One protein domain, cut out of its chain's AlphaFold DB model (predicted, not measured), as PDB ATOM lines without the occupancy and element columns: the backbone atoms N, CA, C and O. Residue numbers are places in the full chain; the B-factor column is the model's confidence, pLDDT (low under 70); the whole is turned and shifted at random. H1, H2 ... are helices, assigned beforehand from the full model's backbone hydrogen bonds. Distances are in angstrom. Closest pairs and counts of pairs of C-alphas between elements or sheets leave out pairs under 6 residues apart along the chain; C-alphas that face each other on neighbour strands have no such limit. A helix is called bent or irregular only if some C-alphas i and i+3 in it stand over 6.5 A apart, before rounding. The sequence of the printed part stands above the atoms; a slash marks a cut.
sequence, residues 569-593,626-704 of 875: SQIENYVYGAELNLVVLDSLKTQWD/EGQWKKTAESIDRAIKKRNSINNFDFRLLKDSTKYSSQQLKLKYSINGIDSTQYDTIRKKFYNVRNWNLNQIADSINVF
ATOM      1  N   SER A 569     131.926 186.386 202.857       72.00
ATOM      2  CA  SER A 569     132.242 184.967 203.064       72.00
ATOM      3  C   SER A 569     132.652 184.238 201.776       72.00
ATOM      4  O   SER A 569     133.620 183.474 201.787       72.00
ATOM      5  N   GLN A 570     131.979 184.474 200.642       77.69
ATOM      6  CA  GLN A 570     132.385 183.888 199.353       77.69
ATOM      7  C   GLN A 570     133.765 184.405 198.919       77.69
ATOM      8  O   GLN A 570     134.597 183.624 198.449       77.69
ATOM      9  N   ILE A 571     134.033 185.698 199.128       81.38
ATOM     10  CA  ILE A 571     135.316 186.325 198.792       81.38
ATOM     11  C   ILE A 571     136.443 185.777 199.672       81.38
ATOM     12  O   ILE A 571     137.462 185.343 199.135       81.38
ATOM     13  N   GLU A 572     136.281 185.745 200.999       80.12
ATOM     14  CA  GLU A 572     137.313 185.245 201.918       80.12
ATOM     15  C   GLU A 572     137.639 183.767 201.668       80.12
ATOM     16  O   GLU A 572     138.817 183.406 201.570       80.12
ATOM     17  N   ASN A 573     136.622 182.916 201.482       79.06
ATOM     18  CA  ASN A 573     136.827 181.502 201.151       79.06
ATOM     19  C   ASN A 573     137.629 181.324 199.849       79.06
ATOM     20  O   ASN A 573     138.465 180.421 199.765       79.06
ATOM     21  N   TYR A 574     137.444 182.201 198.856       82.25
ATOM     22  CA  TYR A 574     138.216 182.162 197.612       82.25
ATOM     23  C   TYR A 574     139.641 182.732 197.764       82.25
ATOM     24  O   TYR A 574     140.617 182.106 197.345       82.25
ATOM     25  N   VAL A 575     139.784 183.889 198.418       84.62
ATOM     26  CA  VAL A 575     141.052 184.604 198.680       84.62
ATOM     27  C   VAL A 575     142.030 183.775 199.523       84.62
ATOM     28  O   VAL A 575     143.245 183.777 199.274       84.62
ATOM     29  N   TYR A 576     141.517 183.027 200.498       81.12
ATOM     30  CA  TYR A 576     142.301 182.096 201.312       81.12
ATOM     31  C   TYR A 576     142.291 180.658 200.776       81.12
ATOM     32  O   TYR A 576     142.973 179.801 201.344       81.12
ATOM     33  N   GLY A 577     141.592 180.397 199.670       78.00
ATOM     34  CA  GLY A 577     141.464 179.080 199.056       78.00
ATOM     35  C   GLY A 577     142.713 178.594 198.313       78.00
ATOM     36  O   GLY A 577     143.646 179.353 198.026       78.00
ATOM     37  N   ALA A 578     142.722 177.305 197.962       74.69
ATOM     38  CA  ALA A 578     143.747 176.695 197.105       74.69
ATOM     39  C   ALA A 578     143.501 176.904 195.591       74.69
ATOM     40  O   ALA A 578     144.403 176.686 194.779       74.69
ATOM     41  N   GLU A 579     142.298 177.330 195.198       77.81
ATOM     42  CA  GLU A 579     141.902 177.494 193.788       77.81
ATOM     43  C   GLU A 579     142.396 178.796 193.141       77.81
ATOM     44  O   GLU A 579     142.483 178.875 191.918       77.81
ATOM     45  N   LEU A 580     142.753 179.775 193.979       80.62
ATOM     46  CA  LEU A 580     143.201 181.143 193.702       80.62
ATOM     47  C   LEU A 580     143.678 181.424 192.259       80.62
ATOM     48  O   LEU A 580     144.877 181.384 191.975       80.62
ATOM     49  N   ASN A 581     142.760 181.761 191.353       80.62
ATOM     50  CA  ASN A 581     143.025 182.086 189.951       80.62
ATOM     51  C   ASN A 581     142.900 183.601 189.723       80.62
ATOM     52  O   ASN A 581     141.963 184.231 190.207       80.62
ATOM     53  N   LEU A 582     143.834 184.184 188.963       79.50
ATOM     54  CA  LEU A 582     143.865 185.627 188.710       79.50
ATOM     55  C   LEU A 582     142.588 186.134 188.019       79.50
ATOM     56  O   LEU A 582     142.041 187.139 188.442       79.50
ATOM     57  N   VAL A 583     142.072 185.411 187.019       75.31
ATOM     58  CA  VAL A 583     140.887 185.835 186.246       75.31
ATOM     59  C   VAL A 583     139.635 185.905 187.127       75.31
ATOM     60  O   VAL A 583     138.797 186.786 186.956       75.31
ATOM     61  N   VAL A 584     139.526 185.000 188.105       79.81
ATOM     62  CA  VAL A 584     138.420 184.997 189.070       79.81
ATOM     63  C   VAL A 584     138.595 186.125 190.087       79.81
ATOM     64  O   VAL A 584     137.625 186.813 190.377       79.81
ATOM     65  N   LEU A 585     139.815 186.389 190.570       80.88
ATOM     66  CA  LEU A 585     140.089 187.537 191.446       80.88
ATOM     67  C   LEU A 585     139.791 188.884 190.763       80.88
ATOM     68  O   LEU A 585     139.166 189.744 191.381       80.88
ATOM     69  N   ASP A 586     140.178 189.047 189.494       79.69
ATOM     70  CA  ASP A 586     139.887 190.244 188.694       79.69
ATOM     71  C   ASP A 586     138.358 190.441 188.541       79.69
ATOM     72  O   ASP A 586     137.845 191.559 188.649       79.69
ATOM     73  N   SER A 587     137.610 189.342 188.353       81.06
ATOM     74  CA  SER A 587     136.139 189.340 188.286       81.06
ATOM     75  C   SER A 587     135.484 189.672 189.629       81.06
ATOM     76  O   SER A 587     134.612 190.536 189.673       81.06
ATOM     77  N   LEU A 588     135.921 189.036 190.723       80.88
ATOM     78  CA  LEU A 588     135.422 189.285 192.080       80.88
ATOM     79  C   LEU A 588     135.658 190.743 192.489       80.88
ATOM     80  O   LEU A 588     134.738 191.382 192.992       80.88
ATOM     81  N   LYS A 589     136.841 191.303 192.191       84.06
ATOM     82  CA  LYS A 589     137.107 192.733 192.392       84.06
ATOM     83  C   LYS A 589     136.128 193.599 191.600       84.06
ATOM     84  O   LYS A 589     135.510 194.494 192.160       84.06
ATOM     85  N   THR A 590     135.937 193.294 190.317       78.00
ATOM     86  CA  THR A 590     135.033 194.046 189.429       78.00
ATOM     87  C   THR A 590     133.557 193.949 189.846       78.00
ATOM     88  O   THR A 590     132.780 194.850 189.534       78.00
ATOM     89  N   GLN A 591     133.146 192.871 190.517       79.31
ATOM     90  CA  GLN A 591     131.797 192.703 191.069       79.31
ATOM     91  C   GLN A 591     131.630 193.470 192.388       79.31
ATOM     92  O   GLN A 591     130.699 194.265 192.502       79.31
ATOM     93  N   TRP A 592     132.578 193.310 193.317       82.06
ATOM     94  CA  TRP A 592     132.629 194.033 194.590       82.06
ATOM     95  C   TRP A 592     132.659 195.551 194.353       82.06
ATOM     96  O   TRP A 592     131.731 196.259 194.732       82.06
ATOM     97  N   ASP A 593     133.637 196.061 193.597       76.75
ATOM     98  CA  ASP A 593     133.787 197.497 193.315       76.75
ATOM     99  C   ASP A 593     132.542 198.122 192.641       76.75
ATOM    100  O   ASP A 593     132.341 199.332 192.742       76.75
ATOM    101  N   GLU A 626     131.641 200.182 206.328       56.44
ATOM    102  CA  GLU A 626     132.749 200.704 205.503       56.44
ATOM    103  C   GLU A 626     134.099 200.104 205.955       56.44
ATOM    104  O   GLU A 626     134.967 199.760 205.139       56.44
ATOM    105  N   GLY A 627     134.248 199.886 207.266       61.25
ATOM    106  CA  GLY A 627     135.394 199.215 207.871       61.25
ATOM    107  C   GLY A 627     135.531 197.730 207.507       61.25
ATOM    108  O   GLY A 627     136.653 197.221 207.519       61.25
ATOM    109  N   GLN A 628     134.445 197.022 207.186       66.12
ATOM    110  CA  GLN A 628     134.465 195.661 206.626       66.12
ATOM    111  C   GLN A 628     134.702 195.696 205.117       66.12
ATOM    112  O   GLN A 628     135.625 195.043 204.630       66.12
ATOM    113  N   TRP A 629     133.967 196.545 204.396       72.88
ATOM    114  CA  TRP A 629     134.071 196.705 202.948       72.88
ATOM    115  C   TRP A 629     135.519 196.887 202.482       72.88
ATOM    116  O   TRP A 629     136.006 196.212 201.565       72.88
ATOM    117  N   LYS A 630     136.242 197.767 203.182       77.44
ATOM    118  CA  LYS A 630     137.656 198.050 202.942       77.44
ATOM    119  C   LYS A 630     138.571 196.856 203.238       77.44
ATOM    120  O   LYS A 630     139.481 196.599 202.453       77.44
ATOM    121  N   LYS A 631     138.338 196.094 204.316       80.69
ATOM    122  CA  LYS A 631     139.141 194.892 204.647       80.69
ATOM    123  C   LYS A 631     139.026 193.823 203.563       80.69
ATOM    124  O   LYS A 631     140.035 193.189 203.240       80.69
ATOM    125  N   THR A 632     137.836 193.661 202.991       81.25
ATOM    126  CA  THR A 632     137.544 192.697 201.920       81.25
ATOM    127  C   THR A 632     138.159 193.133 200.594       81.25
ATOM    128  O   THR A 632     138.846 192.339 199.954       81.25
ATOM    129  N   ALA A 633     138.068 194.418 200.233       81.25
ATOM    130  CA  ALA A 633     138.814 194.962 199.093       81.25
ATOM    131  C   ALA A 633     140.340 194.766 199.260       81.25
ATOM    132  O   ALA A 633     141.020 194.276 198.355       81.25
ATOM    133  N   GLU A 634     140.882 195.041 200.452       83.38
ATOM    134  CA  GLU A 634     142.288 194.770 200.775       83.38
ATOM    135  C   GLU A 634     142.629 193.264 200.761       83.38
ATOM    136  O   GLU A 634     143.776 192.898 200.496       83.38
ATOM    137  N   SER A 635     141.697 192.356 201.080       83.75
ATOM    138  CA  SER A 635     141.935 190.903 201.016       83.75
ATOM    139  C   SER A 635     142.069 190.439 199.559       83.75
ATOM    140  O   SER A 635     143.045 189.753 199.236       83.75
ATOM    141  N   ILE A 636     141.203 190.935 198.666       84.38
ATOM    142  CA  ILE A 636     141.282 190.713 197.215       84.38
ATOM    143  C   ILE A 636     142.589 191.279 196.641       84.38
ATOM    144  O   ILE A 636     143.311 190.561 195.949       84.38
ATOM    145  N   ASP A 637     142.977 192.514 196.968       84.19
ATOM    146  CA  ASP A 637     144.220 193.100 196.434       84.19
ATOM    147  C   ASP A 637     145.484 192.379 196.936       84.19
ATOM    148  O   ASP A 637     146.444 192.179 196.181       84.19
ATOM    149  N   ARG A 638     145.484 191.889 198.184       83.88
ATOM    150  CA  ARG A 638     146.555 191.015 198.702       83.88
ATOM    151  C   ARG A 638     146.582 189.659 197.985       83.88
ATOM    152  O   ARG A 638     147.673 189.136 197.738       83.88
ATOM    153  N   ALA A 639     145.426 189.108 197.610       85.81
ATOM    154  CA  ALA A 639     145.328 187.898 196.793       85.81
ATOM    155  C   ALA A 639     145.850 188.106 195.364       85.81
ATOM    156  O   ALA A 639     146.672 187.311 194.908       85.81
ATOM    157  N   ILE A 640     145.452 189.190 194.688       85.56
ATOM    158  CA  ILE A 640     145.923 189.553 193.341       85.56
ATOM    159  C   ILE A 640     147.443 189.743 193.354       85.56
ATOM    160  O   ILE A 640     148.149 189.146 192.536       85.56
ATOM    161  N   LYS A 641     147.984 190.487 194.330       86.25
ATOM    162  CA  LYS A 641     149.435 190.682 194.481       86.25
ATOM    163  C   LYS A 641     150.174 189.355 194.682       86.25
ATOM    164  O   LYS A 641     151.125 189.082 193.952       86.25
ATOM    165  N   LYS A 642     149.706 188.497 195.601       85.75
ATOM    166  CA  LYS A 642     150.259 187.143 195.814       85.75
ATOM    167  C   LYS A 642     150.210 186.317 194.524       85.75
ATOM    168  O   LYS A 642     151.208 185.695 194.161       85.75
ATOM    169  N   ARG A 643     149.080 186.323 193.811       88.31
ATOM    170  CA  ARG A 643     148.900 185.534 192.588       88.31
ATOM    171  C   ARG A 643     149.795 186.013 191.446       88.31
ATOM    172  O   ARG A 643     150.338 185.179 190.727       88.31
ATOM    173  N   ASN A 644     150.018 187.317 191.321       85.62
ATOM    174  CA  ASN A 644     150.959 187.874 190.349       85.62
ATOM    175  C   ASN A 644     152.416 187.524 190.682       85.62
ATOM    176  O   ASN A 644     153.153 187.124 189.783       85.62
ATOM    177  N   SER A 645     152.824 187.550 191.956       85.25
ATOM    178  CA  SER A 645     154.144 187.039 192.364       85.25
ATOM    179  C   SER A 645     154.328 185.550 192.031       85.25
ATOM    180  O   SER A 645     155.407 185.165 191.586       85.25
ATOM    181  N   ILE A 646     153.279 184.725 192.174       86.44
ATOM    182  CA  ILE A 646     153.284 183.303 191.769       86.44
ATOM    183  C   ILE A 646     153.420 183.163 190.247       86.44
ATOM    184  O   ILE A 646     154.308 182.448 189.790       86.44
ATOM    185  N   ASN A 647     152.593 183.866 189.465       85.44
ATOM    186  CA  ASN A 647     152.635 183.828 187.997       85.44
ATOM    187  C   ASN A 647     154.010 184.256 187.436       85.44
ATOM    188  O   ASN A 647     154.452 183.714 186.429       85.44
ATOM    189  N   ASN A 648     154.687 185.202 188.098       84.38
ATOM    190  CA  ASN A 648     155.999 185.727 187.696       84.38
ATOM    191  C   ASN A 648     157.191 184.912 188.246       84.38
ATOM    192  O   ASN A 648     158.351 185.244 187.966       84.38
ATOM    193  N   PHE A 649     156.930 183.871 189.046       86.56
ATOM    194  CA  PHE A 649     157.937 183.083 189.768       86.56
ATOM    195  C   PHE A 649     158.884 183.936 190.632       86.56
ATOM    196  O   PHE A 649     160.095 183.715 190.661       86.56
ATOM    197  N   ASP A 650     158.345 184.933 191.340       84.81
ATOM    198  CA  ASP A 650     159.124 185.736 192.290       84.81
ATOM    199  C   ASP A 650     159.273 185.005 193.632       84.81
ATOM    200  O   ASP A 650     158.635 185.311 194.642       84.81
ATOM    201  N   PHE A 651     160.124 183.982 193.629       85.31
ATOM    202  CA  PHE A 651     160.375 183.144 194.798       85.31
ATOM    203  C   PHE A 651     161.027 183.892 195.972       85.31
ATOM    204  O   PHE A 651     161.006 183.364 197.080       85.31
ATOM    205  N   ARG A 652     161.582 185.100 195.773       80.75
ATOM    206  CA  ARG A 652     162.071 185.942 196.880       80.75
ATOM    207  C   ARG A 652     160.883 186.575 197.602       80.75
ATOM    208  O   ARG A 652     160.634 186.254 198.761       80.75
ATOM    209  N   LEU A 653     160.058 187.349 196.889       79.56
ATOM    210  CA  LEU A 653     158.875 187.981 197.486       79.56
ATOM    211  C   LEU A 653     157.906 186.964 198.106       79.56
ATOM    212  O   LEU A 653     157.312 187.245 199.149       79.56
ATOM    213  N   LEU A 654     157.753 185.783 197.499       84.12
ATOM    214  CA  LEU A 654     156.865 184.734 198.010       84.12
ATOM    215  C   LEU A 654     157.338 184.148 199.348       84.12
ATOM    216  O   LEU A 654     156.505 183.978 200.241       84.12
ATOM    217  N   LYS A 655     158.647 183.899 199.504       82.69
ATOM    218  CA  LYS A 655     159.245 183.416 200.760       82.69
ATOM    219  C   LYS A 655     159.200 184.478 201.859       82.69
ATOM    220  O   LYS A 655     158.782 184.172 202.974       82.69
ATOM    221  N   ASP A 656     159.568 185.715 201.528       67.69
ATOM    222  CA  ASP A 656     159.869 186.742 202.534       67.69
ATOM    223  C   ASP A 656     158.634 187.522 203.018       67.69
ATOM    224  O   ASP A 656     158.606 187.985 204.156       67.69
ATOM    225  N   SER A 657     157.603 187.700 202.174       56.88
ATOM    226  CA  SER A 657     156.576 188.739 202.406       56.88
ATOM    227  C   SER A 657     155.123 188.269 202.554       56.88
ATOM    228  O   SER A 657     154.254 189.090 202.856       56.88
ATOM    229  N   THR A 658     154.807 186.983 202.345       61.94
ATOM    230  CA  THR A 658     153.400 186.553 202.190       61.94
ATOM    231  C   THR A 658     152.848 185.695 203.337       61.94
ATOM    232  O   THR A 658     153.372 184.638 203.690       61.94
ATOM    233  N   LYS A 659     151.704 186.119 203.901       71.56
ATOM    234  CA  LYS A 659     150.873 185.272 204.772       71.56
ATOM    235  C   LYS A 659     150.127 184.243 203.911       71.56
ATOM    236  O   LYS A 659     149.262 184.603 203.107       71.56
ATOM    237  N   TYR A 660     150.464 182.968 204.078       78.81
ATOM    238  CA  TYR A 660     149.734 181.831 203.506       78.81
ATOM    239  C   TYR A 660     148.624 181.387 204.469       78.81
ATOM    240  O   TYR A 660     148.852 181.342 205.677       78.81
ATOM    241  N   SER A 661     147.449 181.039 203.941       80.31
ATOM    242  CA  SER A 661     146.410 180.334 204.704       80.31
ATOM    243  C   SER A 661     146.771 178.853 204.888       80.31
ATOM    244  O   SER A 661     147.678 178.341 204.227       80.31
ATOM    245  N   SER A 662     146.020 178.141 205.734       75.81
ATOM    246  CA  SER A 662     146.127 176.683 205.907       75.81
ATOM    247  C   SER A 662     145.997 175.920 204.581       75.81
ATOM    248  O   SER A 662     146.822 175.057 204.284       75.81
ATOM    249  N   GLN A 663     145.025 176.288 203.740       76.75
ATOM    250  CA  GLN A 663     144.802 175.664 202.429       76.75
ATOM    251  C   GLN A 663     145.927 175.950 201.415       76.75
ATOM    252  O   GLN A 663     146.112 175.194 200.465       76.75
ATOM    253  N   GLN A 664     146.709 177.014 201.616       86.31
ATOM    254  CA  GLN A 664     147.791 177.428 200.712       86.31
ATOM    255  C   GLN A 664     149.174 176.883 201.132       86.31
ATOM    256  O   GLN A 664     150.168 177.119 200.438       86.31
ATOM    257  N   LEU A 665     149.264 176.126 202.236       82.38
ATOM    258  CA  LEU A 665     150.530 175.601 202.767       82.38
ATOM    259  C   LEU A 665     151.261 174.653 201.805       82.38
ATOM    260  O   LEU A 665     152.490 174.666 201.781       82.38
ATOM    261  N   LYS A 666     150.544 173.876 200.977       83.38
ATOM    262  CA  LYS A 666     151.166 172.966 199.995       83.38
ATOM    263  C   LYS A 666     152.124 173.720 199.066       83.38
ATOM    264  O   LYS A 666     153.281 173.331 198.923       83.38
ATOM    265  N   LEU A 667     151.669 174.849 198.519       87.88
ATOM    266  CA  LEU A 667     152.484 175.716 197.670       87.88
ATOM    267  C   LEU A 667     153.605 176.415 198.453       87.88
ATOM    268  O   LEU A 667     154.706 176.548 197.925       87.88
ATOM    269  N   LYS A 668     153.362 176.818 199.711       87.94
ATOM    270  CA  LYS A 668     154.408 177.385 200.581       87.94
ATOM    271  C   LYS A 668     155.582 176.418 200.742       87.94
ATOM    272  O   LYS A 668     156.726 176.822 200.562       87.94
ATOM    273  N   TYR A 669     155.312 175.150 201.054       83.56
ATOM    274  CA  TYR A 669     156.366 174.147 201.225       83.56
ATOM    275  C   TYR A 669     157.106 173.865 199.912       83.56
ATOM    276  O   TYR A 669     158.335 173.848 199.916       83.56
ATOM    277  N   SER A 670     156.388 173.751 198.788       86.25
ATOM    278  CA  SER A 670     157.005 173.618 197.461       86.25
ATOM    279  C   SER A 670     157.930 174.784 197.120       86.25
ATOM    280  O   SER A 670     159.048 174.544 196.689       86.25
ATOM    281  N   ILE A 671     157.509 176.036 197.347       88.00
ATOM    282  CA  ILE A 671     158.337 177.230 197.099       88.00
ATOM    283  C   ILE A 671     159.544 177.279 198.043       88.00
ATOM    284  O   ILE A 671     160.655 177.578 197.604       88.00
ATOM    285  N   ASN A 672     159.350 176.972 199.327       83.31
ATOM    286  CA  ASN A 672     160.431 176.953 200.311       83.31
ATOM    287  C   ASN A 672     161.521 175.931 199.954       83.31
ATOM    288  O   ASN A 672     162.694 176.231 200.154       83.31
ATOM    289  N   GLY A 673     161.145 174.782 199.380       81.62
ATOM    290  CA  GLY A 673     162.064 173.734 198.920       81.62
ATOM    291  C   GLY A 673     162.837 174.033 197.627       81.62
ATOM    292  O   GLY A 673     163.674 173.223 197.243       81.62
ATOM    293  N   ILE A 674     162.584 175.162 196.952       86.25
ATOM    294  CA  ILE A 674     163.362 175.586 195.776       86.25
ATOM    295  C   ILE A 674     164.631 176.311 196.236       86.25
ATOM    296  O   ILE A 674     164.532 177.321 196.941       86.25
ATOM    297  N   ASP A 675     165.806 175.882 195.774       84.31
ATOM    298  CA  ASP A 675     167.045 176.644 195.969       84.31
ATOM    299  C   ASP A 675     167.149 177.853 195.017       84.31
ATOM    300  O   ASP A 675     166.660 177.834 193.886       84.31
ATOM    301  N   SER A 676     167.839 178.906 195.456       82.31
ATOM    302  CA  SER A 676     168.065 180.131 194.680       82.31
ATOM    303  C   SER A 676     168.674 179.906 193.286       82.31
ATOM    304  O   SER A 676     168.308 180.615 192.348       82.31
ATOM    305  N   THR A 677     169.529 178.892 193.113       81.00
ATOM    306  CA  THR A 677     170.133 178.520 191.818       81.00
ATOM    307  C   THR A 677     169.132 177.914 190.830       81.00
ATOM    308  O   THR A 677     169.347 177.955 189.619       81.00
ATOM    309  N   GLN A 678     168.009 177.382 191.317       82.06
ATOM    310  CA  GLN A 678     166.992 176.700 190.510       82.06
ATOM    311  C   GLN A 678     165.929 177.662 189.953       82.06
ATOM    312  O   GLN A 678     165.137 177.265 189.093       82.06
ATOM    313  N   TYR A 679     165.894 178.916 190.426       85.06
ATOM    314  CA  TYR A 679     164.831 179.886 190.129       85.06
ATOM    315  C   TYR A 679     164.631 180.088 188.617       85.06
ATOM    316  O   TYR A 679     163.506 179.963 188.125       85.06
ATOM    317  N   ASP A 680     165.710 180.308 187.860       78.38
ATOM    318  CA  ASP A 680     165.627 180.498 186.405       78.38
ATOM    319  C   ASP A 680     165.301 179.208 185.642       78.38
ATOM    320  O   ASP A 680     164.650 179.264 184.599       78.38
ATOM    321  N   THR A 681     165.699 178.034 186.143       82.19
ATOM    322  CA  THR A 681     165.343 176.751 185.516       82.19
ATOM    323  C   THR A 681     163.850 176.465 185.659       82.19
ATOM    324  O   THR A 681     163.207 176.056 184.692       82.19
ATOM    325  N   ILE A 682     163.274 176.734 186.834       80.00
ATOM    326  CA  ILE A 682     161.836 176.567 187.091       80.00
ATOM    327  C   ILE A 682     161.032 177.606 186.298       80.00
ATOM    328  O   ILE A 682     160.088 177.228 185.604       80.00
ATOM    329  N   ARG A 683     161.454 178.879 186.291       82.62
ATOM    330  CA  ARG A 683     160.841 179.936 185.464       82.62
ATOM    331  C   ARG A 683     160.852 179.588 183.969       82.62
ATOM    332  O   ARG A 683     159.843 179.785 183.300       82.62
ATOM    333  N   LYS A 684     161.952 179.032 183.444       78.50
ATOM    334  CA  LYS A 684     162.042 178.565 182.045       78.50
ATOM    335  C   LYS A 684     161.153 177.347 181.769       78.50
ATOM    336  O   LYS A 684     160.570 177.270 180.693       78.50
ATOM    337  N   LYS A 685     161.024 176.404 182.714       79.38
ATOM    338  CA  LYS A 685     160.224 175.176 182.530       79.38
ATOM    339  C   LYS A 685     158.712 175.411 182.614       79.38
ATOM    340  O   LYS A 685     157.964 174.740 181.911       79.38
ATOM    341  N   PHE A 686     158.256 176.352 183.442       79.12
ATOM    342  CA  PHE A 686     156.832 176.584 183.720       79.12
ATOM    343  C   PHE A 686     156.335 177.950 183.215       79.12
ATOM    344  O   PHE A 686     155.529 178.599 183.872       79.12
ATOM    345  N   TYR A 687     156.804 178.368 182.034       60.81
ATOM    346  CA  TYR A 687     156.647 179.698 181.415       60.81
ATOM    347  C   TYR A 687     155.274 180.395 181.560       60.81
ATOM    348  O   TYR A 687     155.219 181.621 181.617       60.81
ATOM    349  N   ASN A 688     154.162 179.655 181.648       74.25
ATOM    350  CA  ASN A 688     152.853 180.214 181.986       74.25
ATOM    351  C   ASN A 688     152.050 179.265 182.889       74.25
ATOM    352  O   ASN A 688     151.676 178.172 182.472       74.25
ATOM    353  N   VAL A 689     151.718 179.727 184.100       79.00
ATOM    354  CA  VAL A 689     150.835 179.027 185.053       79.00
ATOM    355  C   VAL A 689     149.549 179.798 185.368       79.00
ATOM    356  O   VAL A 689     148.837 179.421 186.295       79.00
ATOM    357  N   ARG A 690     149.207 180.868 184.624       74.81
ATOM    358  CA  ARG A 690     148.110 181.814 184.953       74.81
ATOM    359  C   ARG A 690     146.775 181.133 185.278       74.81
ATOM    360  O   ARG A 690     146.075 181.598 186.172       74.81
ATOM    361  N   ASN A 691     146.467 180.031 184.595       73.56
ATOM    362  CA  ASN A 691     145.197 179.311 184.716       73.56
ATOM    363  C   ASN A 691     145.230 178.137 185.716       73.56
ATOM    364  O   ASN A 691     144.188 177.545 185.976       73.56
ATOM    365  N   TRP A 692     146.397 177.770 186.257       77.50
ATOM    366  CA  TRP A 692     146.547 176.631 187.174       77.50
ATOM    367  C   TRP A 692     146.201 177.020 188.612       77.50
ATOM    368  O   TRP A 692     146.581 178.103 189.062       77.50
ATOM    369  N   ASN A 693     145.553 176.132 189.365       81.88
ATOM    370  CA  ASN A 693     145.355 176.310 190.805       81.88
ATOM    371  C   ASN A 693     146.671 176.128 191.590       81.88
ATOM    372  O   ASN A 693     147.686 175.665 191.060       81.88
ATOM    373  N   LEU A 694     146.674 176.505 192.869       82.50
ATOM    374  CA  LEU A 694     147.900 176.535 193.674       82.50
ATOM    375  C   LEU A 694     148.478 175.136 193.936       82.50
ATOM    376  O   LEU A 694     149.693 174.997 194.075       82.50
ATOM    377  N   ASN A 695     147.632 174.102 193.945       82.25
ATOM    378  CA  ASN A 695     148.061 172.714 194.108       82.25
ATOM    379  C   ASN A 695     148.747 172.182 192.840       82.25
ATOM    380  O   ASN A 695     149.833 171.625 192.947       82.25
ATOM    381  N   GLN A 696     148.190 172.436 191.651       83.12
ATOM    382  CA  GLN A 696     148.804 172.073 190.362       83.12
ATOM    383  C   GLN A 696     150.207 172.682 190.201       83.12
ATOM    384  O   GLN A 696     151.133 172.010 189.740       83.12
ATOM    385  N   ILE A 697     150.386 173.938 190.625       84.19
ATOM    386  CA  ILE A 697     151.691 174.617 190.631       84.19
ATOM    387  C   ILE A 697     152.644 173.943 191.633       84.19
ATOM    388  O   ILE A 697     153.777 173.619 191.275       84.19
ATOM    389  N   ALA A 698     152.183 173.677 192.859       84.56
ATOM    390  CA  ALA A 698     152.970 173.014 193.901       84.56
ATOM    391  C   ALA A 698     153.440 171.606 193.484       84.56
ATOM    392  O   ALA A 698     154.620 171.281 193.606       84.56
ATOM    393  N   ASP A 699     152.542 170.784 192.935       83.12
ATOM    394  CA  ASP A 699     152.858 169.430 192.470       83.12
ATOM    395  C   ASP A 699     153.846 169.445 191.298       83.12
ATOM    396  O   ASP A 699     154.800 168.669 191.294       83.12
ATOM    397  N   SER A 700     153.691 170.379 190.357       84.50
ATOM    398  CA  SER A 700     154.615 170.534 189.223       84.50
ATOM    399  C   SER A 700     156.031 170.920 189.666       84.50
ATOM    400  O   SER A 700     157.014 170.366 189.165       84.50
ATOM    401  N   ILE A 701     156.144 171.816 190.654       85.00
ATOM    402  CA  ILE A 701     157.416 172.162 191.309       85.00
ATOM    403  C   ILE A 701     158.006 170.928 192.007       85.00
ATOM    404  O   ILE A 701     159.169 170.601 191.784       85.00
ATOM    405  N   ASN A 702     157.210 170.195 192.793       82.25
ATOM    406  CA  ASN A 702     157.672 169.008 193.522       82.25
ATOM    407  C   ASN A 702     158.171 167.895 192.584       82.25
ATOM    408  O   ASN A 702     159.178 167.252 192.877       82.25
ATOM    409  N   VAL A 703     157.496 167.676 191.450       83.06
ATOM    410  CA  VAL A 703     157.922 166.721 190.414       83.06
ATOM    411  C   VAL A 703     159.247 167.155 189.783       83.06
ATOM    412  O   VAL A 703     160.141 166.324 189.626       83.06
ATOM    413  N   PHE A 704     159.422 168.447 189.479       84.69
ATOM    414  CA  PHE A 704     160.698 168.963 188.980       84.69
ATOM    415  C   PHE A 704     161.839 168.762 189.991       84.69
ATOM    416  O   PHE A 704     162.875 168.203 189.626       84.69
TER     417      PHE A 704
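This is residues 569 to 593 and 626 to 704 of the 875 residues of an uncharacterized protein of Gelidibacter sp. F6074 (UniProt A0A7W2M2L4). Two groups of helices stand end to end in an elongated body: at one end H1 and H2 pack on the long helix H3, the three centres making a triangle, and at the other end H5 and H7 lie side by side, with H4 and H6 near them. H3 reaches from the far end of the first group to the second, where the short H4 folds back beside its last turns. The 104 residues printed hold seven named helices, H1 to H7 in chain order, and no named strand: the class is all helix. The whole is compact, with a radius of gyration of the C-alphas of 14.0 A, and its spans of 45 by 23 by 18 A only just make a rod.

Look first at H3, residues 626 to 647, the hub, which touches three helices. H2, residues 582 to 593, touches it at a shallow tilt of 18 degrees, opposite ways; the closest C-alphas, of Leu 582 and Arg 643, are 6.4 A apart. H1, residues 569 to 575, touches residues 632 to 639 of H3 alone, at a shallow tilt of 26 degrees, the same way, closest at the C-alphas of Val 575 and Ala 639, 5.7 A. H4, residues 651 to 657, touches residues 642 to 646 of H3 alone, closest at the C-alphas of Ser 645 and Leu 654, 6.7 A; the two form a helical hairpin at a shallow tilt of 25 degrees. H5, residues 662 to 672, touches H4 at a steep tilt of 51 degrees, with the C-alphas of Lys 655 and Asn 672 closest at 6.6 A. H7, residues 694 to 704, touches H5 at a shallow tilt of 28 degrees, the same way; the C-alphas of Leu 667 and Ala 698 are closest, at 4.7 A. H6, residues 676 to 685, touches no helix; it is close to H7 but not clearly touching, about perpendicular at 74 degrees, the closest C-alphas, of Ile 682 and Ile 701, being 7.5 A apart. Every O i to N i+4 pair is within hydrogen-bond range in H1, H2, H4 and H7, against 17 of 18 in H3, 5 of 7 in H5 and 4 of 6 in H6.

Find C-alpha 626 at (132.749, 200.704, 205.503); from there H3 runs 31.4 A to C-alpha 647. H2 spans 16.2 A, H5 15.4 A and H6 15.3 A; H5 and H6 are irregular, C-alphas 663 and 666 and C-alphas 677 and 680 each being 7.3 A apart. H7 runs 15.6 A to C-alpha 704 at (160.698, 168.963, 188.980).

The C-alphas of Glu 626 and Thr 677 are the two farthest apart, 45.6 A. Residues 594 to 625 are not printed, and C-alphas 593 and 626 are 12.6 A apart across this cut. Of the links printed whole, no link is long. The mean pLDDT of the printed part is 80.3; look for values under 70 at residues 626 to 628, 656 to 658 and 687.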